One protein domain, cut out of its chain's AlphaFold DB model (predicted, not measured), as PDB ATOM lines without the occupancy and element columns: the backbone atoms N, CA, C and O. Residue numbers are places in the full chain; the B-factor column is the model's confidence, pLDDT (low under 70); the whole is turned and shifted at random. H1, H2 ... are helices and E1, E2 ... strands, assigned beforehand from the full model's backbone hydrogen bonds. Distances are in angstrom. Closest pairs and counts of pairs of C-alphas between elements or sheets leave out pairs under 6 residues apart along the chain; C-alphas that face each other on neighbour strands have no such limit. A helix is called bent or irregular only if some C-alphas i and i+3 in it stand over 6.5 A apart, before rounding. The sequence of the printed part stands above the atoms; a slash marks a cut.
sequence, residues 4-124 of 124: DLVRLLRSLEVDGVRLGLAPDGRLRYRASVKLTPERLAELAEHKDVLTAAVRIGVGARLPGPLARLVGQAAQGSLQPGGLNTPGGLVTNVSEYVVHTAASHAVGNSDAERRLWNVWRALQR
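What this domain is: This is residues 4 to 124 of the 124 residues of an uncharacterized protein of Deinococcus yavapaiensis KR-236 (UniProt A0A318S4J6). The domain is two small lobes end to end: H1, H2 and the hairpin E1 and E2 make the first, and H4 crossing the helical hairpin H5 and H6 makes the second, with the small hairpin E3 and E4 at its far end. H3 runs from the first lobe into the second, where its last residues pack on H4 and H5, and the end of H5 in turn comes close to E1. The printed part has 121 residues with six named helices and four named strands, in the order H1, E1, E2, H2, H3, H4, E3, E4, H5, H6; the strands form two antiparallel sheets of two, E1 - E2 and E3 - E4, and the class is mostly helix. The whole is compact, with a radius of gyration of the C-alphas of 15.2 A, yet its spans of 49 by 24 by 22 A are only just elongated.

Where its parts are: H1 is residues 4 to 14, 15.2 A long, and begins at C-alpha 4 at (-68.139, -9.087, 16.716). E1 is residues 17 to 21, 13.3 A, and E2 is residues 27 to 31, 13.1 A. H2 is residues 37 to 45, 12.3 A. H3, the longest helix by residues, is residues 47 to 60, 18.8 A, and ends at C-alpha 60 at (-74.816, -2.725, 2.219). H4 is residues 64 to 74, 15.4 A. E3, residues 83 to 85, spans 6.1 A, and E4, residues 88 to 90, spans 6.4 A. H5 is residues 93 to 105, 18.3 A. H6 is residues 109 to 121, 20.0 A, and ends at C-alpha 121 at (-89.509, 9.008, -8.471); it is only just irregular, with C-alphas 109 and 112 6.6 A apart.

How they stand to each other: H4 and H5 are the hub, touching three helices each. They touch each other at a steep tilt of 58 degrees, opposite ways, and their closest C-alphas are those of Ala 73 and Ser 94, 4.1 A apart. H5 and H6 form a helical hairpin at a shallow tilt of 29 degrees, with the C-alphas of His 104 and Ala 111 closest at 4.9 A. H6 touches H4 with residues 115 to 119 alone, about perpendicular at 83 degrees; the closest C-alphas are those of Leu 66 and Leu 115, 6.6 A apart. H3 and H4 form another helical hairpin, touching with residues 55 to 60 of H3 alone, at a shallow tilt of 33 degrees, only just short of steep; the closest C-alphas are those of Gly 59 and Ala 67, 4.1 A apart. H3 touches H5 with residues 54 to 59 alone, about perpendicular at 86 degrees, and the closest C-alphas are those of Val 58 and Ala 105, 5.5 A apart. The closest C-alphas of E1 and H5 are those of Gly 20 and Ala 102, 5.9 A apart; those of E2 and H3 are Leu 27 and Thr 51, 5.5 A apart. In the hairpin E1 and E2, N 18 and O 30 are within hydrogen-bond range at 2.8 A, as are N 28 and O 20 at 2.8 A. H1 and H2 are near each other, with 5 pairs of C-alphas within 10 A. In the hairpin E3 and E4, N 83 and O 90 are within hydrogen-bond range at 2.8 A; the closest C-alphas of E3 and H6 are those of Thr 85 and Asn 117, 5.8 A apart. H2 and H6 are apart. Every O i to N i+4 pair is within hydrogen-bond range in H1, H2, H4 and H5; in H3 it is 9 of 10 and in H6 8 of 9.

The domain as a whole: The two C-alphas farthest apart are those of Pro 37 and Arg 124, at 49.9 A. The printed part has no cut and ends at Arg 124, the chain's last residue. No link is long: the link from H4 to E3, 8 residues, is short but not tight, and the others are tight. The mean pLDDT of the printed part is 71.1, and 53 residues are under 70, among them residues 4 to 11, 20 to 27, 52 to 64 and 102 to 109.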
ATOM      1  N   ASP A   4     -67.265  -8.057  16.148       55.75
ATOM      2  CA  ASP A   4     -68.139  -9.087  16.716       55.75
ATOM      3  C   ASP A   4     -69.471  -9.226  15.980       55.75
ATOM      4  O   ASP A   4     -69.927 -10.337  15.719       55.75
ATOM      5  N   LEU A   5     -70.061  -8.114  15.536       57.97
ATOM      6  CA  LEU A   5     -71.317  -8.137  14.784       57.97
ATOM      7  C   LEU A   5     -71.143  -8.794  13.408       57.97
ATOM      8  O   LEU A   5     -71.997  -9.553  12.957       57.97
ATOM      9  N   VAL A   6     -70.021  -8.522  12.737       56.62
ATOM     10  CA  VAL A   6     -69.701  -9.127  11.435       56.62
ATOM     11  C   VAL A   6     -69.469 -10.629  11.584       56.62
ATOM     12  O   VAL A   6     -69.918 -11.414  10.746       56.62
ATOM     13  N   ARG A   7     -68.803 -11.040  12.668       62.44
ATOM     14  CA  ARG A   7     -68.575 -12.448  12.995       62.44
ATOM     15  C   ARG A   7     -69.884 -13.176  13.308       62.44
ATOM     16  O   ARG A   7     -70.081 -14.277  12.798       62.44
ATOM     17  N   LEU A   8     -70.787 -12.548  14.061       66.38
ATOM     18  CA  LEU A   8     -72.113 -13.085  14.374       66.38
ATOM     19  C   LEU A   8     -72.964 -13.269  13.111       66.38
ATOM     20  O   LEU A   8     -73.472 -14.360  12.869       66.38
ATOM     21  N   LEU A   9     -73.059 -12.245  12.258       66.69
ATOM     22  CA  LEU A   9     -73.809 -12.323  10.998       66.69
ATOM     23  C   LEU A   9     -73.275 -13.426  10.076       66.69
ATOM     24  O   LEU A   9     -74.057 -14.179   9.501       66.69
ATOM     25  N   ARG A  10     -71.946 -13.559   9.974       64.31
ATOM     26  CA  ARG A  10     -71.316 -14.620   9.181       64.31
ATOM     27  C   ARG A  10     -71.571 -16.003   9.778       64.31
ATOM     28  O   ARG A  10     -71.828 -16.932   9.021       64.31
ATOM     29  N   SER A  11     -71.521 -16.145  11.103       69.38
ATOM     30  CA  SER A  11     -71.855 -17.412  11.767       69.38
ATOM     31  C   SER A  11     -73.300 -17.813  11.488       69.38
ATOM     32  O   SER A  11     -73.546 -18.953  11.123       69.38
ATOM     33  N   LEU A  12     -74.241 -16.869  11.583       71.00
ATOM     34  CA  LEU A  12     -75.653 -17.113  11.290       71.00
ATOM     35  C   LEU A  12     -75.869 -17.527   9.825       71.00
ATOM     36  O   LEU A  12     -76.653 -18.432   9.559       71.00
ATOM     37  N   GLU A  13     -75.144 -16.932   8.874       68.19
ATOM     38  CA  GLU A  13     -75.209 -17.315   7.456       68.19
ATOM     39  C   GLU A  13     -74.648 -18.727   7.199       68.19
ATOM     40  O   GLU A  13     -75.256 -19.495   6.452       68.19
ATOM     41  N   VAL A  14     -73.536 -19.094   7.853       72.19
ATOM     42  CA  VAL A  14     -72.955 -20.454   7.809       72.19
ATOM     43  C   VAL A  14     -73.918 -21.484   8.402       72.19
ATOM     44  O   VAL A  14     -74.088 -22.563   7.839       72.19
ATOM     45  N   ASP A  15     -74.618 -21.109   9.469       70.75
ATOM     46  CA  ASP A  15     -75.661 -21.912  10.108       70.75
ATOM     47  C   ASP A  15     -76.980 -21.912   9.299       70.75
ATOM     48  O   ASP A  15     -78.002 -22.420   9.755       70.75
ATOM     49  N   GLY A  16     -77.006 -21.333   8.091       63.25
ATOM     50  CA  GLY A  16     -78.183 -21.319   7.219       63.25
ATOM     51  C   GLY A  16     -79.341 -20.466   7.747       63.25
ATOM     52  O   GLY A  16     -80.496 -20.678   7.360       63.25
ATOM     53  N   VAL A  17     -79.056 -19.510   8.632       73.19
ATOM     54  CA  VAL A  17     -80.007 -18.547   9.187       73.19
ATOM     55  C   VAL A  17     -80.013 -17.285   8.339       73.19
ATOM     56  O   VAL A  17     -79.032 -16.549   8.251       73.19
ATOM     57  N   ARG A  18     -81.167 -16.982   7.749       70.19
ATOM     58  CA  ARG A  18     -81.422 -15.711   7.072       70.19
ATOM     59  C   ARG A  18     -82.202 -14.780   7.979       70.19
ATOM     60  O   ARG A  18     -83.320 -15.094   8.382       70.19
ATOM     61  N   LEU A  19     -81.618 -13.626   8.270       70.75
ATOM     62  CA  LEU A  19     -82.253 -12.557   9.030       70.75
ATOM     63  C   LEU A  19     -83.039 -11.629   8.094       70.75
ATOM     64  O   LEU A  19     -82.627 -11.372   6.965       70.75
ATOM     65  N   GLY A  20     -84.161 -11.109   8.571       64.06
ATOM     66  CA  GLY A  20     -85.020 -10.168   7.864       64.06
ATOM     67  C   GLY A  20     -85.860  -9.347   8.839       64.06
ATOM     68  O   GLY A  20     -85.812  -9.548  10.051       64.06
ATOM     69  N   LEU A  21     -86.647  -8.412   8.313       64.06
ATOM     70  CA  LEU A  21     -87.604  -7.637   9.103       64.06
ATOM     71  C   LEU A  21     -89.021  -8.044   8.715       64.06
ATOM     72  O   LEU A  21     -89.348  -8.168   7.534       64.06
ATOM     73  N   ALA A  22     -89.854  -8.277   9.720       58.69
ATOM     74  CA  ALA A  22     -91.287  -8.426   9.557       58.69
ATOM     75  C   ALA A  22     -91.938  -7.065   9.215       58.69
ATOM     76  O   ALA A  22     -91.322  -6.023   9.455       58.69
ATOM     77  N   PRO A  23     -93.171  -7.053   8.666       46.34
ATOM     78  CA  PRO A  23     -93.881  -5.815   8.320       46.34
ATOM     79  C   PRO A  23     -94.075  -4.866   9.513       46.34
ATOM     80  O   PRO A  23     -94.080  -3.656   9.342       46.34
ATOM     81  N   ASP A  24     -94.149  -5.406  10.732       58.94
ATOM     82  CA  ASP A  24     -94.223  -4.649  11.989       58.94
ATOM     83  C   ASP A  24     -92.850  -4.136  12.481       58.94
ATOM     84  O   ASP A  24     -92.718  -3.654  13.605       58.94
ATOM     85  N   GLY A  25     -91.802  -4.257  11.659       57.62
ATOM     86  CA  GLY A  25     -90.448  -3.805  11.968       57.62
ATOM     87  C   GLY A  25     -89.678  -4.709  12.932       57.62
ATOM     88  O   GLY A  25     -88.567  -4.353  13.327       57.62
ATOM     89  N   ARG A  26     -90.224  -5.871  13.310       66.44
ATOM     90  CA  ARG A  26     -89.542  -6.823  14.196       66.44
ATOM     91  C   ARG A  26     -88.538  -7.681  13.435       66.44
ATOM     92  O   ARG A  26     -88.787  -8.090  12.303       66.44
ATOM     93  N   LEU A  27     -87.424  -8.017  14.083       68.25
ATOM     94  CA  LEU A  27     -86.471  -8.989  13.552       68.25
ATOM     95  C   LEU A  27     -87.155 -10.350  13.387       68.25
ATOM     96  O   LEU A  27     -87.658 -10.931  14.349       68.25
ATOM     97  N   ARG A  28     -87.158 -10.854  12.158       71.25
ATOM     98  CA  ARG A  28     -87.564 -12.211  11.813       71.25
ATOM     99  C   ARG A  28     -86.342 -12.963  11.316       71.25
ATOM    100  O   ARG A  28     -85.487 -12.394  10.645       71.25
ATOM    101  N   TYR A  29     -86.276 -14.250  11.602       70.44
ATOM    102  CA  TYR A  29     -85.248 -15.114  11.042       70.44
ATOM    103  C   TYR A  29     -85.894 -16.341  10.409       70.44
ATOM    104  O   TYR A  29     -86.955 -16.801  10.835       70.44
ATOM    105  N   ARG A  30     -85.259 -16.852   9.357       70.12
ATOM    106  CA  ARG A  30     -85.611 -18.099   8.691       70.12
ATOM    107  C   ARG A  30     -84.376 -18.979   8.712       70.12
ATOM    108  O   ARG A  30     -83.385 -18.636   8.079       70.12
ATOM    109  N   ALA A  31     -84.433 -20.079   9.445       71.56
ATOM    110  CA  ALA A  31     -83.351 -21.048   9.496       71.56
ATOM    111  C   ALA A  31     -83.738 -22.281   8.677       71.56
ATOM    112  O   ALA A  31     -84.860 -22.775   8.795       71.56
ATOM    113  N   SER A  32     -82.820 -22.763   7.842       64.50
ATOM    114  CA  SER A  32     -82.977 -24.049   7.146       64.50
ATOM    115  C   SER A  32     -82.669 -25.250   8.047       64.50
ATOM    116  O   SER A  32     -82.971 -26.384   7.685       64.50
ATOM    117  N   VAL A  33     -82.096 -25.000   9.225       71.50
ATOM    118  CA  VAL A  33     -81.761 -25.990  10.250       71.50
ATOM    119  C   VAL A  33     -82.338 -25.576  11.602       71.50
ATOM    120  O   VAL A  33     -82.612 -24.402  11.855       71.50
ATOM    121  N   LYS A  34     -82.547 -26.557  12.481       75.94
ATOM    122  CA  LYS A  34     -83.024 -26.307  13.842       75.94
ATOM    123  C   LYS A  34     -81.910 -25.624  14.635       75.94
ATOM    124  O   LYS A  34     -80.844 -26.205  14.810       75.94
ATOM    125  N   LEU A  35     -82.162 -24.402  15.100       76.06
ATOM    126  CA  LEU A  35     -81.194 -23.663  15.908       76.06
ATOM    127  C   LEU A  35     -81.084 -24.267  17.305       76.06
ATOM    128  O   LEU A  35     -82.091 -24.676  17.892       76.06
ATOM    129  N   THR A  36     -79.862 -24.309  17.830       82.62
ATOM    130  CA  THR A  36     -79.629 -24.704  19.217       82.62
ATOM    131  C   THR A  36     -80.148 -23.610  20.163       82.62
ATOM    132  O   THR A  36     -80.235 -22.439  19.770       82.62
ATOM    133  N   PRO A  37     -80.533 -23.954  21.403       80.31
ATOM    134  CA  PRO A  37     -80.991 -22.970  22.380       80.31
ATOM    135  C   PRO A  37     -79.947 -21.879  22.667       80.31
ATOM    136  O   PRO A  37     -80.330 -20.728  22.864       80.31
ATOM    137  N   GLU A  38     -78.649 -22.188  22.593       77.50
ATOM    138  CA  GLU A  38     -77.577 -21.194  22.740       77.50
ATOM    139  C   GLU A  38     -77.616 -20.150  21.614       77.50
ATOM    140  O   GLU A  38     -77.473 -18.955  21.862       77.50
ATOM    141  N   ARG A  39     -77.898 -20.573  20.373       74.88
ATOM    142  CA  ARG A  39     -78.046 -19.645  19.240       74.88
ATOM    143  C   ARG A  39     -79.298 -18.792  19.319       74.88
ATOM    144  O   ARG A  39     -79.277 -17.632  18.916       74.88
ATOM    145  N   LEU A  40     -80.386 -19.338  19.852       76.62
ATOM    146  CA  LEU A  40     -81.592 -18.556  20.114       76.62
ATOM    147  C   LEU A  40     -81.355 -17.492  21.193       76.62
ATOM    148  O   LEU A  40     -81.875 -16.383  21.059       76.62
ATOM    149  N   ALA A  41     -80.552 -17.804  22.214       80.25
ATOM    150  CA  ALA A  41     -80.168 -16.853  23.251       80.25
ATOM    151  C   ALA A  41     -79.313 -15.705  22.685       80.25
ATOM    152  O   ALA A  41     -79.660 -14.547  22.895       80.25
ATOM    153  N   GLU A  42     -78.294 -15.996  21.870       73.00
ATOM    154  CA  GLU A  42     -77.493 -14.960  21.191       73.00
ATOM    155  C   GLU A  42     -78.327 -14.068  20.257       73.00
ATOM    156  O   GLU A  42     -78.148 -12.849  20.213       73.00
ATOM    157  N   LEU A  43     -79.263 -14.656  19.500       72.69
ATOM    158  CA  LEU A  43     -80.187 -13.907  18.641       72.69
ATOM    159  C   LEU A  43     -81.074 -12.953  19.450       72.69
ATOM    160  O   LEU A  43     -81.396 -11.862  18.972       72.69
ATOM    161  N   ALA A  44     -81.489 -13.366  20.648       75.25
ATOM    162  CA  ALA A  44     -82.284 -12.549  21.553       75.25
ATOM    163  C   ALA A  44     -81.446 -11.442  22.209       75.25
ATOM    164  O   ALA A  44     -81.896 -10.298  22.255       75.25
ATOM    165  N   GLU A  45     -80.227 -11.758  22.648       77.12
ATOM    166  CA  GLU A  45     -79.299 -10.827  23.298       77.12
ATOM    167  C   GLU A  45     -78.847  -9.707  22.355       77.12
ATOM    168  O   GLU A  45     -78.783  -8.538  22.731       77.12
ATOM    169  N   HIS A  46     -78.619 -10.035  21.083       70.06
ATOM    170  CA  HIS A  46     -78.201  -9.066  20.074       70.06
ATOM    171  C   HIS A  46     -79.348  -8.561  19.200       70.06
ATOM    172  O   HIS A  46     -79.098  -7.926  18.175       70.06
ATOM    173  N   LYS A  47     -80.609  -8.805  19.575       70.88
ATOM    174  CA  LYS A  47     -81.785  -8.510  18.745       70.88
ATOM    175  C   LYS A  47     -81.831  -7.068  18.254       70.88
ATOM    176  O   LYS A  47     -82.100  -6.849  17.075       70.88
ATOM    177  N   ASP A  48     -81.564  -6.087  19.109       67.56
ATOM    178  CA  ASP A  48     -81.627  -4.670  18.728       67.56
ATOM    179  C   ASP A  48     -80.503  -4.295  17.759       67.56
ATOM    180  O   ASP A  48     -80.732  -3.632  16.744       67.56
ATOM    181  N   VAL A  49     -79.298  -4.812  18.009       62.88
ATOM    182  CA  VAL A  49     -78.134  -4.617  17.140       62.88
ATOM    183  C   VAL A  49     -78.329  -5.330  15.804       62.88
ATOM    184  O   VAL A  49     -78.015  -4.754  14.771       62.88
ATOM    185  N   LEU A  50     -78.896  -6.536  15.788       67.00
ATOM    186  CA  LEU A  50     -79.244  -7.283  14.580       67.00
ATOM    187  C   LEU A  50     -80.401  -6.627  13.825       67.00
ATOM    188  O   LEU A  50     -80.382  -6.592  12.603       67.00
ATOM    189  N   THR A  51     -81.376  -6.041  14.519       70.81
ATOM    190  CA  THR A  51     -82.451  -5.251  13.899       70.81
ATOM    191  C   THR A  51     -81.860  -4.030  13.206       70.81
ATOM    192  O   THR A  51     -82.158  -3.781  12.038       70.81
ATOM    193  N   ALA A  52     -80.966  -3.304  13.880       63.72
ATOM    194  CA  ALA A  52     -80.233  -2.191  13.293       63.72
ATOM    195  C   ALA A  52     -79.313  -2.653  12.150       63.72
ATOM    196  O   ALA A  52     -79.269  -2.018  11.105       63.72
ATOM    197  N   ALA A  53     -78.628  -3.784  12.295       61.12
ATOM    198  CA  ALA A  53     -77.722  -4.335  11.294       61.12
ATOM    199  C   ALA A  53     -78.449  -4.911  10.081       61.12
ATOM    200  O   ALA A  53     -77.911  -4.840   8.989       61.12
ATOM    201  N   VAL A  54     -79.666  -5.437  10.224       63.41
ATOM    202  CA  VAL A  54     -80.523  -5.787   9.088       63.41
ATOM    203  C   VAL A  54     -81.037  -4.504   8.453       63.41
ATOM    204  O   VAL A  54     -80.906  -4.362   7.247       63.41
ATOM    205  N   ARG A  55     -81.500  -3.513   9.228       63.28
ATOM    206  CA  ARG A  55     -81.871  -2.189   8.689       63.28
ATOM    207  C   ARG A  55     -80.734  -1.537   7.886       63.28
ATOM    208  O   ARG A  55     -80.993  -0.950   6.843       63.28
ATOM    209  N   ILE A  56     -79.489  -1.667   8.344       55.53
ATOM    210  CA  ILE A  56     -78.286  -1.084   7.725       55.53
ATOM    211  C   ILE A  56     -77.710  -1.986   6.616       55.53
ATOM    212  O   ILE A  56     -77.340  -1.506   5.550       55.53
ATOM    213  N   GLY A  57     -77.636  -3.296   6.842       54.25
ATOM    214  CA  GLY A  57     -77.029  -4.312   5.972       54.25
ATOM    215  C   GLY A  57     -77.878  -4.661   4.754       54.25
ATOM    216  O   GLY A  57     -77.335  -4.979   3.698       54.25
ATOM    217  N   VAL A  58     -79.193  -4.468   4.852       51.97
ATOM    218  CA  VAL A  58     -80.089  -4.333   3.703       51.97
ATOM    219  C   VAL A  58     -79.603  -3.229   2.742       51.97
ATOM    220  O   VAL A  58     -79.717  -3.380   1.532       51.97
ATOM    221  N   GLY A  59     -78.981  -2.162   3.255       46.28
ATOM    222  CA  GLY A  59     -78.322  -1.119   2.464       46.28
ATOM    223  C   GLY A  59     -76.935  -1.493   1.924       46.28
ATOM    224  O   GLY A  59     -76.504  -0.923   0.929       46.28
ATOM    225  N   ALA A  60     -76.226  -2.452   2.526       46.09
ATOM    226  CA  ALA A  60     -74.816  -2.725   2.219       46.09
ATOM    227  C   ALA A  60     -74.580  -3.547   0.934       46.09
ATOM    228  O   ALA A  60     -73.480  -3.515   0.389       46.09
ATOM    229  N   ARG A  61     -75.596  -4.265   0.425       57.81
ATOM    230  CA  ARG A  61     -75.572  -4.909  -0.910       57.81
ATOM    231  C   ARG A  61     -76.212  -4.050  -2.002       57.81
ATOM    232  O   ARG A  61     -76.287  -4.478  -3.150       57.81
ATOM    233  N   LEU A  62     -76.697  -2.866  -1.642       63.53
ATOM    234  CA  LEU A  62     -77.353  -1.958  -2.562       63.53
ATOM    235  C   LEU A  62     -76.362  -0.893  -3.059       63.53
ATOM    236  O   LEU A  62     -75.503  -0.439  -2.300       63.53
ATOM    237  N   PRO A  63     -76.497  -0.434  -4.314       66.88
ATOM    238  CA  PRO A  63     -75.790   0.741  -4.808       66.88
ATOM    239  C   PRO A  63     -75.936   1.936  -3.852       66.88
ATOM    240  O   PRO A  63     -77.011   2.169  -3.299       66.88
ATOM    241  N   GLY A  64     -74.877   2.737  -3.690       68.75
ATOM    242  CA  GLY A  64     -74.814   3.835  -2.710       68.75
ATOM    243  C   GLY A  64     -76.035   4.780  -2.642       68.75
ATOM    244  O   GLY A  64     -76.402   5.191  -1.541       68.75
ATOM    245  N   PRO A  65     -76.706   5.132  -3.756       73.94
ATOM    246  CA  PRO A  65     -77.949   5.910  -3.720       73.94
ATOM    247  C   PRO A  65     -79.119   5.181  -3.039       73.94
ATOM    248  O   PRO A  65     -79.853   5.785  -2.260       73.94
ATOM    249  N   LEU A  66     -79.261   3.876  -3.278       74.69
ATOM    250  CA  LEU A  66     -80.300   3.044  -2.675       74.69
ATOM    251  C   LEU A  66     -80.014   2.764  -1.196       74.69
ATOM    252  O   LEU A  66     -80.936   2.766  -0.387       74.69
ATOM    253  N   ALA A  67     -78.742   2.617  -0.821       66.25
ATOM    254  CA  ALA A  67     -78.345   2.512   0.582       66.25
ATOM    255  C   ALA A  67     -78.758   3.759   1.390       66.25
ATOM    256  O   ALA A  67     -79.308   3.642   2.485       66.25
ATOM    257  N   ARG A  68     -78.558   4.963   0.828       74.38
ATOM    258  CA  ARG A  68     -79.002   6.227   1.447       74.38
ATOM    259  C   ARG A  68     -80.523   6.325   1.531       74.38
ATOM    260  O   ARG A  68     -81.034   6.731   2.570       74.38
ATOM    261  N   LEU A  69     -81.232   5.908   0.481       78.62
ATOM    262  CA  LEU A  69     -82.696   5.859   0.460       78.62
ATOM    263  C   LEU A  69     -83.249   4.966   1.583       78.62
ATOM    264  O   LEU A  69     -84.152   5.374   2.307       78.62
ATOM    265  N   VAL A  70     -82.677   3.772   1.767       76.31
ATOM    266  CA  VAL A  70     -83.052   2.857   2.857       76.31
ATOM    267  C   VAL A  70     -82.746   3.463   4.225       76.31
ATOM    268  O   VAL A  70     -83.570   3.362   5.132       76.31
ATOM    269  N   GLY A  71     -81.605   4.142   4.371       66.12
ATOM    270  CA  GLY A  71     -81.259   4.866   5.596       66.12
ATOM    271  C   GLY A  71     -82.279   5.953   5.953       66.12
ATOM    272  O   GLY A  71     -82.742   6.003   7.090       66.12
ATOM    273  N   GLN A  72     -82.690   6.769   4.979       72.81
ATOM    274  CA  GLN A  72     -83.718   7.799   5.171       72.81
ATOM    275  C   GLN A  72     -85.088   7.195   5.502       72.81
ATOM    276  O   GLN A  72     -85.785   7.689   6.387       72.81
ATOM    277  N   ALA A  73     -85.457   6.096   4.840       74.88
ATOM    278  CA  ALA A  73     -86.694   5.368   5.107       74.88
ATOM    279  C   ALA A  73     -86.738   4.805   6.534       74.88
ATOM    280  O   ALA A  73     -87.741   4.936   7.231       74.88
ATOM    281  N   ALA A  74     -85.631   4.218   6.992       65.56
ATOM    282  CA  ALA A  74     -85.512   3.652   8.333       65.56
ATOM    283  C   ALA A  74     -85.570   4.719   9.441       65.56
ATOM    284  O   ALA A  74     -85.967   4.407  10.563       65.56
ATOM    285  N   GLN A  75     -85.192   5.959   9.126       66.62
ATOM    286  CA  GLN A  75     -85.291   7.120  10.017       66.62
ATOM    287  C   GLN A  75     -86.654   7.828   9.930       66.62
ATOM    288  O   GLN A  75     -86.859   8.837  10.598       66.62
ATOM    289  N   GLY A  76     -87.585   7.329   9.104       66.81
ATOM    290  CA  GLY A  76     -88.887   7.962   8.889       66.81
ATOM    291  C   GLY A  76     -88.797   9.323   8.194       66.81
ATOM    292  O   GLY A  76     -89.720  10.122   8.291       66.81
ATOM    293  N   SER A  77     -87.683   9.608   7.515       69.12
ATOM    294  CA  SER A  77     -87.412  10.903   6.880       69.12
ATOM    295  C   SER A  77     -87.897  10.991   5.429       69.12
ATOM    296  O   SER A  77     -87.727  12.034   4.800       69.12
ATOM    297  N   LEU A  78     -88.474   9.920   4.864       74.00
ATOM    298  CA  LEU A  78     -89.120   9.994   3.549       74.00
ATOM    299  C   LEU A  78     -90.547  10.526   3.685       74.00
ATOM    300  O   LEU A  78     -91.220  10.280   4.686       74.00
ATOM    301  N   GLN A  79     -90.988  11.268   2.666       67.25
ATOM    302  CA  GLN A  79     -92.254  11.997   2.692       67.25
ATOM    303  C   GLN A  79     -93.448  11.081   3.033       67.25
ATOM    304  O   GLN A  79     -93.544   9.981   2.486       67.25
ATOM    305  N   PRO A  80     -94.400  11.548   3.862       56.12
ATOM    306  CA  PRO A  80     -95.629  10.816   4.186       56.12
ATOM    307  C   PRO A  80     -96.689  10.848   3.063       56.12
ATOM    308  O   PRO A  80     -97.820  10.421   3.274       56.12
ATOM    309  N   GLY A  81     -96.352  11.373   1.882       61.62
ATOM    310  CA  GLY A  81     -97.243  11.457   0.725       61.62
ATOM    311  C   GLY A  81     -97.121  10.252  -0.207       61.62
ATOM    312  O   GLY A  81     -96.061   9.636  -0.321       61.62
ATOM    313  N   GLY A  82     -98.211   9.937  -0.908       71.88
ATOM    314  CA  GLY A  82     -98.218   8.883  -1.916       71.88
ATOM    315  C   GLY A  82     -97.233   9.177  -3.054       71.88
ATOM    316  O   GLY A  82     -97.311  10.228  -3.684       71.88
ATOM    317  N   LEU A  83     -96.324   8.247  -3.341       84.44
ATOM    318  CA  LEU A  83     -95.340   8.356  -4.414       84.44
ATOM    319  C   LEU A  83     -95.775   7.521  -5.615       84.44
ATOM    320  O   LEU A  83     -95.889   6.297  -5.531       84.44
ATOM    321  N   ASN A  84     -95.976   8.171  -6.757       85.06
ATOM    322  CA  ASN A  84     -96.220   7.467  -8.008       85.06
ATOM    323  C   ASN A  84     -94.912   6.880  -8.536       85.06
ATOM    324  O   ASN A  84     -94.002   7.600  -8.942       85.06
ATOM    325  N   THR A  85     -94.837   5.555  -8.552       83.31
ATOM    326  CA  THR A  85     -93.728   4.819  -9.155       83.31
ATOM    327  C   THR A  85     -94.200   4.135 -10.442       83.31
ATOM    328  O   THR A  85     -95.395   3.884 -10.602       83.31
ATOM    329  N   PRO A  86     -93.287   3.732 -11.342       77.06
ATOM    330  CA  PRO A  86     -93.623   2.865 -12.475       77.06
ATOM    331  C   PRO A  86     -94.328   1.548 -12.098       77.06
ATOM    332  O   PRO A  86     -94.891   0.894 -12.968       77.06
ATOM    333  N   GLY A  87     -94.278   1.135 -10.824       73.50
ATOM    334  CA  GLY A  87     -94.969  -0.045 -10.296       73.50
ATOM    335  C   GLY A  87     -96.300   0.256  -9.596       73.50
ATOM    336  O   GLY A  87     -96.867  -0.655  -9.001       73.50
ATOM    337  N   GLY A  88     -96.776   1.505  -9.632       82.81
ATOM    338  CA  GLY A  88     -98.006   1.952  -8.980       82.81
ATOM    339  C   GLY A  88     -97.777   2.987  -7.877       82.81
ATOM    340  O   GLY A  88     -96.654   3.445  -7.634       82.81
ATOM    341  N   LEU A  89     -98.876   3.363  -7.221       85.88
ATOM    342  CA  LEU A  89     -98.887   4.319  -6.120       85.88
ATOM    343  C   LEU A  89     -98.385   3.657  -4.831       85.88
ATOM    344  O   LEU A  89     -98.953   2.675  -4.358       85.88
ATOM    345  N   VAL A  90     -97.341   4.233  -4.243       83.31
ATOM    346  CA  VAL A  90     -96.802   3.845  -2.939       83.31
ATOM    347  C   VAL A  90     -97.329   4.819  -1.897       83.31
ATOM    348  O   VAL A  90     -96.887   5.959  -1.850       83.31
ATOM    349  N   THR A  91     -98.270   4.390  -1.062       80.94
ATOM    350  CA  THR A  91     -98.941   5.254  -0.073       80.94
ATOM    351  C   THR A  91     -98.078   5.574   1.149       80.94
ATOM    352  O   THR A  91     -98.266   6.617   1.762       80.94
ATOM    353  N   ASN A  92     -97.116   4.706   1.479       83.06
ATOM    354  CA  ASN A  92     -96.122   4.922   2.528       83.06
ATOM    355  C   ASN A  92     -94.724   4.581   2.000       83.06
ATOM    356  O   ASN A  92     -94.337   3.413   1.918       83.06
ATOM    357  N   VAL A  93     -93.968   5.608   1.615       83.25
ATOM    358  CA  VAL A  93     -92.665   5.443   0.957       83.25
ATOM    359  C   VAL A  93     -91.629   4.841   1.903       83.25
ATOM    360  O   VAL A  93     -90.896   3.937   1.505       83.25
ATOM    361  N   SER A  94     -91.590   5.297   3.157       78.06
ATOM    362  CA  SER A  94     -90.655   4.794   4.172       78.06
ATOM    363  C   SER A  94     -90.847   3.296   4.409       78.06
ATOM    364  O   SER A  94     -89.903   2.512   4.316       78.06
ATOM    365  N   GLU A  95     -92.089   2.878   4.645       77.44
ATOM    366  CA  GLU A  95     -92.419   1.473   4.883       77.44
ATOM    367  C   GLU A  95     -92.143   0.607   3.648       77.44
ATOM    368  O   GLU A  95     -91.503  -0.442   3.749       77.44
ATOM    369  N   TYR A  96     -92.533   1.083   2.462       82.06
ATOM    370  CA  TYR A  96     -92.294   0.378   1.207       82.06
ATOM    371  C   TYR A  96     -90.805   0.173   0.925       82.06
ATOM    372  O   TYR A  96     -90.399  -0.923   0.531       82.06
ATOM    373  N   VAL A  97     -89.972   1.197   1.132       80.88
ATOM    374  CA  VAL A  97     -88.521   1.107   0.930       80.88
ATOM    375  C   VAL A  97     -87.904   0.110   1.903       80.88
ATOM    376  O   VAL A  97     -87.156  -0.764   1.467       80.88
ATOM    377  N   VAL A  98     -88.241   0.181   3.194       76.06
ATOM    378  CA  VAL A  98     -87.717  -0.754   4.204       76.06
ATOM    379  C   VAL A  98     -88.124  -2.193   3.877       76.06
ATOM    380  O   VAL A  98     -87.285  -3.094   3.902       76.06
ATOM    381  N   HIS A  99     -89.386  -2.418   3.509       74.88
ATOM    382  CA  HIS A  99     -89.889  -3.752   3.189       74.88
ATOM    383  C   HIS A  99     -89.292  -4.321   1.892       74.88
ATOM    384  O   HIS A  99     -88.900  -5.493   1.824       74.88
ATOM    385  N   THR A 100     -89.171  -3.483   0.865       77.31
ATOM    386  CA  THR A 100     -88.569  -3.872  -0.413       77.31
ATOM    387  C   THR A 100     -87.096  -4.202  -0.221       77.31
ATOM    388  O   THR A 100     -86.614  -5.216  -0.714       77.31
ATOM    389  N   ALA A 101     -86.380  -3.408   0.563       72.50
ATOM    390  CA  ALA A 101     -84.976  -3.649   0.813       72.50
ATOM    391  C   ALA A 101     -84.759  -4.910   1.684       72.50
ATOM    392  O   ALA A 101     -83.880  -5.720   1.387       72.50
ATOM    393  N   ALA A 102     -85.629  -5.186   2.663       67.50
ATOM    394  CA  ALA A 102     -85.633  -6.478   3.356       67.50
ATOM    395  C   ALA A 102     -85.857  -7.660   2.387       67.50
ATOM    396  O   ALA A 102     -85.217  -8.703   2.524       67.50
ATOM    397  N   SER A 103     -86.708  -7.485   1.369       63.91
ATOM    398  CA  SER A 103     -86.916  -8.489   0.315       63.91
ATOM    399  C   SER A 103     -85.666  -8.704  -0.549       63.91
ATOM    400  O   SER A 103     -85.363  -9.842  -0.909       63.91
ATOM    401  N   HIS A 104     -84.904  -7.646  -0.849       69.00
ATOM    402  CA  HIS A 104     -83.614  -7.745  -1.550       69.00
ATOM    403  C   HIS A 104     -82.612  -8.587  -0.762       69.00
ATOM    404  O   HIS A 104     -82.027  -9.521  -1.309       69.00
ATOM    405  N   ALA A 105     -82.496  -8.340   0.546       63.06
ATOM    406  CA  ALA A 105     -81.567  -9.060   1.418       63.06
ATOM    407  C   ALA A 105     -81.847 -10.571   1.502       63.06
ATOM    408  O   ALA A 105     -80.916 -11.363   1.648       63.06
ATOM    409  N   VAL A 106     -83.107 -10.996   1.359       58.38
ATOM    410  CA  VAL A 106     -83.468 -12.425   1.325       58.38
ATOM    411  C   VAL A 106     -83.380 -13.051  -0.073       58.38
ATOM    412  O   VAL A 106     -83.610 -14.255  -0.201       58.38
ATOM    413  N   GLY A 107     -82.979 -12.284  -1.093       54.72
ATOM    414  CA  GLY A 107     -82.707 -12.763  -2.451       54.72
ATOM    415  C   GLY A 107     -83.832 -12.534  -3.463       54.72
ATOM    416  O   GLY A 107     -83.872 -13.224  -4.476       54.72
ATOM    417  N   ASN A 108     -84.759 -11.605  -3.211       67.69
ATOM    418  CA  ASN A 108     -85.759 -11.229  -4.209       67.69
ATOM    419  C   ASN A 108     -85.120 -10.356  -5.302       67.69
ATOM    420  O   ASN A 108     -84.837  -9.177  -5.080       67.69
ATOM    421  N   SER A 109     -84.947 -10.926  -6.493       69.12
ATOM    422  CA  SER A 109     -84.330 -10.266  -7.649       69.12
ATOM    423  C   SER A 109     -85.076  -9.008  -8.122       69.12
ATOM    424  O   SER A 109     -84.471  -8.115  -8.708       69.12
ATOM    425  N   ASP A 110     -86.377  -8.887  -7.837       76.31
ATOM    426  CA  ASP A 110     -87.183  -7.724  -8.231       76.31
ATOM    427  C   ASP A 110     -87.079  -6.548  -7.262       76.31
ATOM    428  O   ASP A 110     -87.459  -5.422  -7.600       76.31
ATOM    429  N   ALA A 111     -86.580  -6.794  -6.053       75.69
ATOM    430  CA  ALA A 111     -86.538  -5.795  -5.002       75.69
ATOM    431  C   ALA A 111     -85.617  -4.619  -5.352       75.69
ATOM    432  O   ALA A 111     -85.988  -3.467  -5.143       75.69
ATOM    433  N   GLU A 112     -84.458  -4.877  -5.964       81.88
ATOM    434  CA  GLU A 112     -83.538  -3.804  -6.359       81.88
ATOM    435  C   GLU A 112     -84.165  -2.870  -7.399       81.88
ATOM    436  O   GLU A 112     -84.122  -1.647  -7.271       81.88
ATOM    437  N   ARG A 113     -84.827  -3.449  -8.405       86.44
ATOM    438  CA  ARG A 113     -85.535  -2.702  -9.450       86.44
ATOM    439  C   ARG A 113     -86.644  -1.822  -8.867       86.44
ATOM    440  O   ARG A 113     -86.813  -0.682  -9.292       86.44
ATOM    441  N   ARG A 114     -87.382  -2.324  -7.873       86.81
ATOM    442  CA  ARG A 114     -88.419  -1.558  -7.161       86.81
ATOM    443  C   ARG A 114     -87.827  -0.406  -6.345       86.81
ATOM    444  O   ARG A 114     -88.375   0.692  -6.374       86.81
ATOM    445  N   LEU A 115     -86.683  -0.613  -5.691       86.19
ATOM    446  CA  LEU A 115     -85.964   0.458  -4.991       86.19
ATOM    447  C   LEU A 115     -85.474   1.541  -5.957       86.19
ATOM    448  O   LEU A 115     -85.626   2.726  -5.669       86.19
ATOM    449  N   TRP A 116     -84.967   1.160  -7.131       88.50
ATOM    450  CA  TRP A 116     -84.601   2.114  -8.180       88.50
ATOM    451  C   TRP A 116     -85.787   2.929  -8.689       88.50
ATOM    452  O   TRP A 116     -85.647   4.128  -8.922       88.50
ATOM    453  N   ASN A 117     -86.956   2.307  -8.834       90.31
ATOM    454  CA  ASN A 117     -88.182   2.999  -9.227       90.31
ATOM    455  C   ASN A 117     -88.597   4.064  -8.206       90.31
ATOM    456  O   ASN A 117     -88.950   5.174  -8.601       90.31
ATOM    457  N   VAL A 118     -88.504   3.750  -6.911       88.69
ATOM    458  CA  VAL A 118     -88.755   4.718  -5.832       88.69
ATOM    459  C   VAL A 118     -87.708   5.824  -5.841       88.69
ATOM    460  O   VAL A 118     -88.063   6.998  -5.836       88.69
ATOM    461  N   TRP A 119     -86.424   5.466  -5.912       88.81
ATOM    462  CA  TRP A 119     -85.335   6.438  -5.936       88.81
ATOM    463  C   TRP A 119     -85.512   7.445  -7.075       88.81
ATOM    464  O   TRP A 119     -85.496   8.642  -6.824       88.81
ATOM    465  N   ARG A 120     -85.769   6.979  -8.305       89.62
ATOM    466  CA  ARG A 120     -86.002   7.850  -9.473       89.62
ATOM    467  C   ARG A 120     -87.227   8.744  -9.309       89.62
ATOM    468  O   ARG A 120     -87.196   9.884  -9.756       89.62
ATOM    469  N   ALA A 121     -88.296   8.231  -8.702       87.31
ATOM    470  CA  ALA A 121     -89.509   9.008  -8.471       87.31
ATOM    471  C   ALA A 121     -89.301  10.125  -7.433       87.31
ATOM    472  O   ALA A 121     -89.933  11.163  -7.548       87.31
ATOM    473  N   LEU A 122     -88.383   9.947  -6.476       84.44
ATOM    474  CA  LEU A 122     -88.021  10.962  -5.475       84.44
ATOM    475  C   LEU A 122     -87.033  12.028  -5.982       84.44
ATOM    476  O   LEU A 122     -86.777  12.992  -5.271       84.44
ATOM    477  N   GLN A 123     -86.436  11.840  -7.164       80.56
ATOM    478  CA  GLN A 123     -85.539  12.826  -7.790       80.56
ATOM    479  C   GLN A 123     -86.274  13.796  -8.736       80.56
ATOM    480  O   GLN A 123     -85.622  14.632  -9.358       80.56
ATOM    481  N   ARG A 124     -87.589  13.638  -8.913       68.06
ATOM    482  CA  ARG A 124     -88.435  14.505  -9.745       68.06
ATOM    483  C   ARG A 124     -89.046  15.618  -8.913       68.06
ATOM    484  O   ARG A 124     -89.205  16.713  -9.488       68.06
TER     485      ARG A 124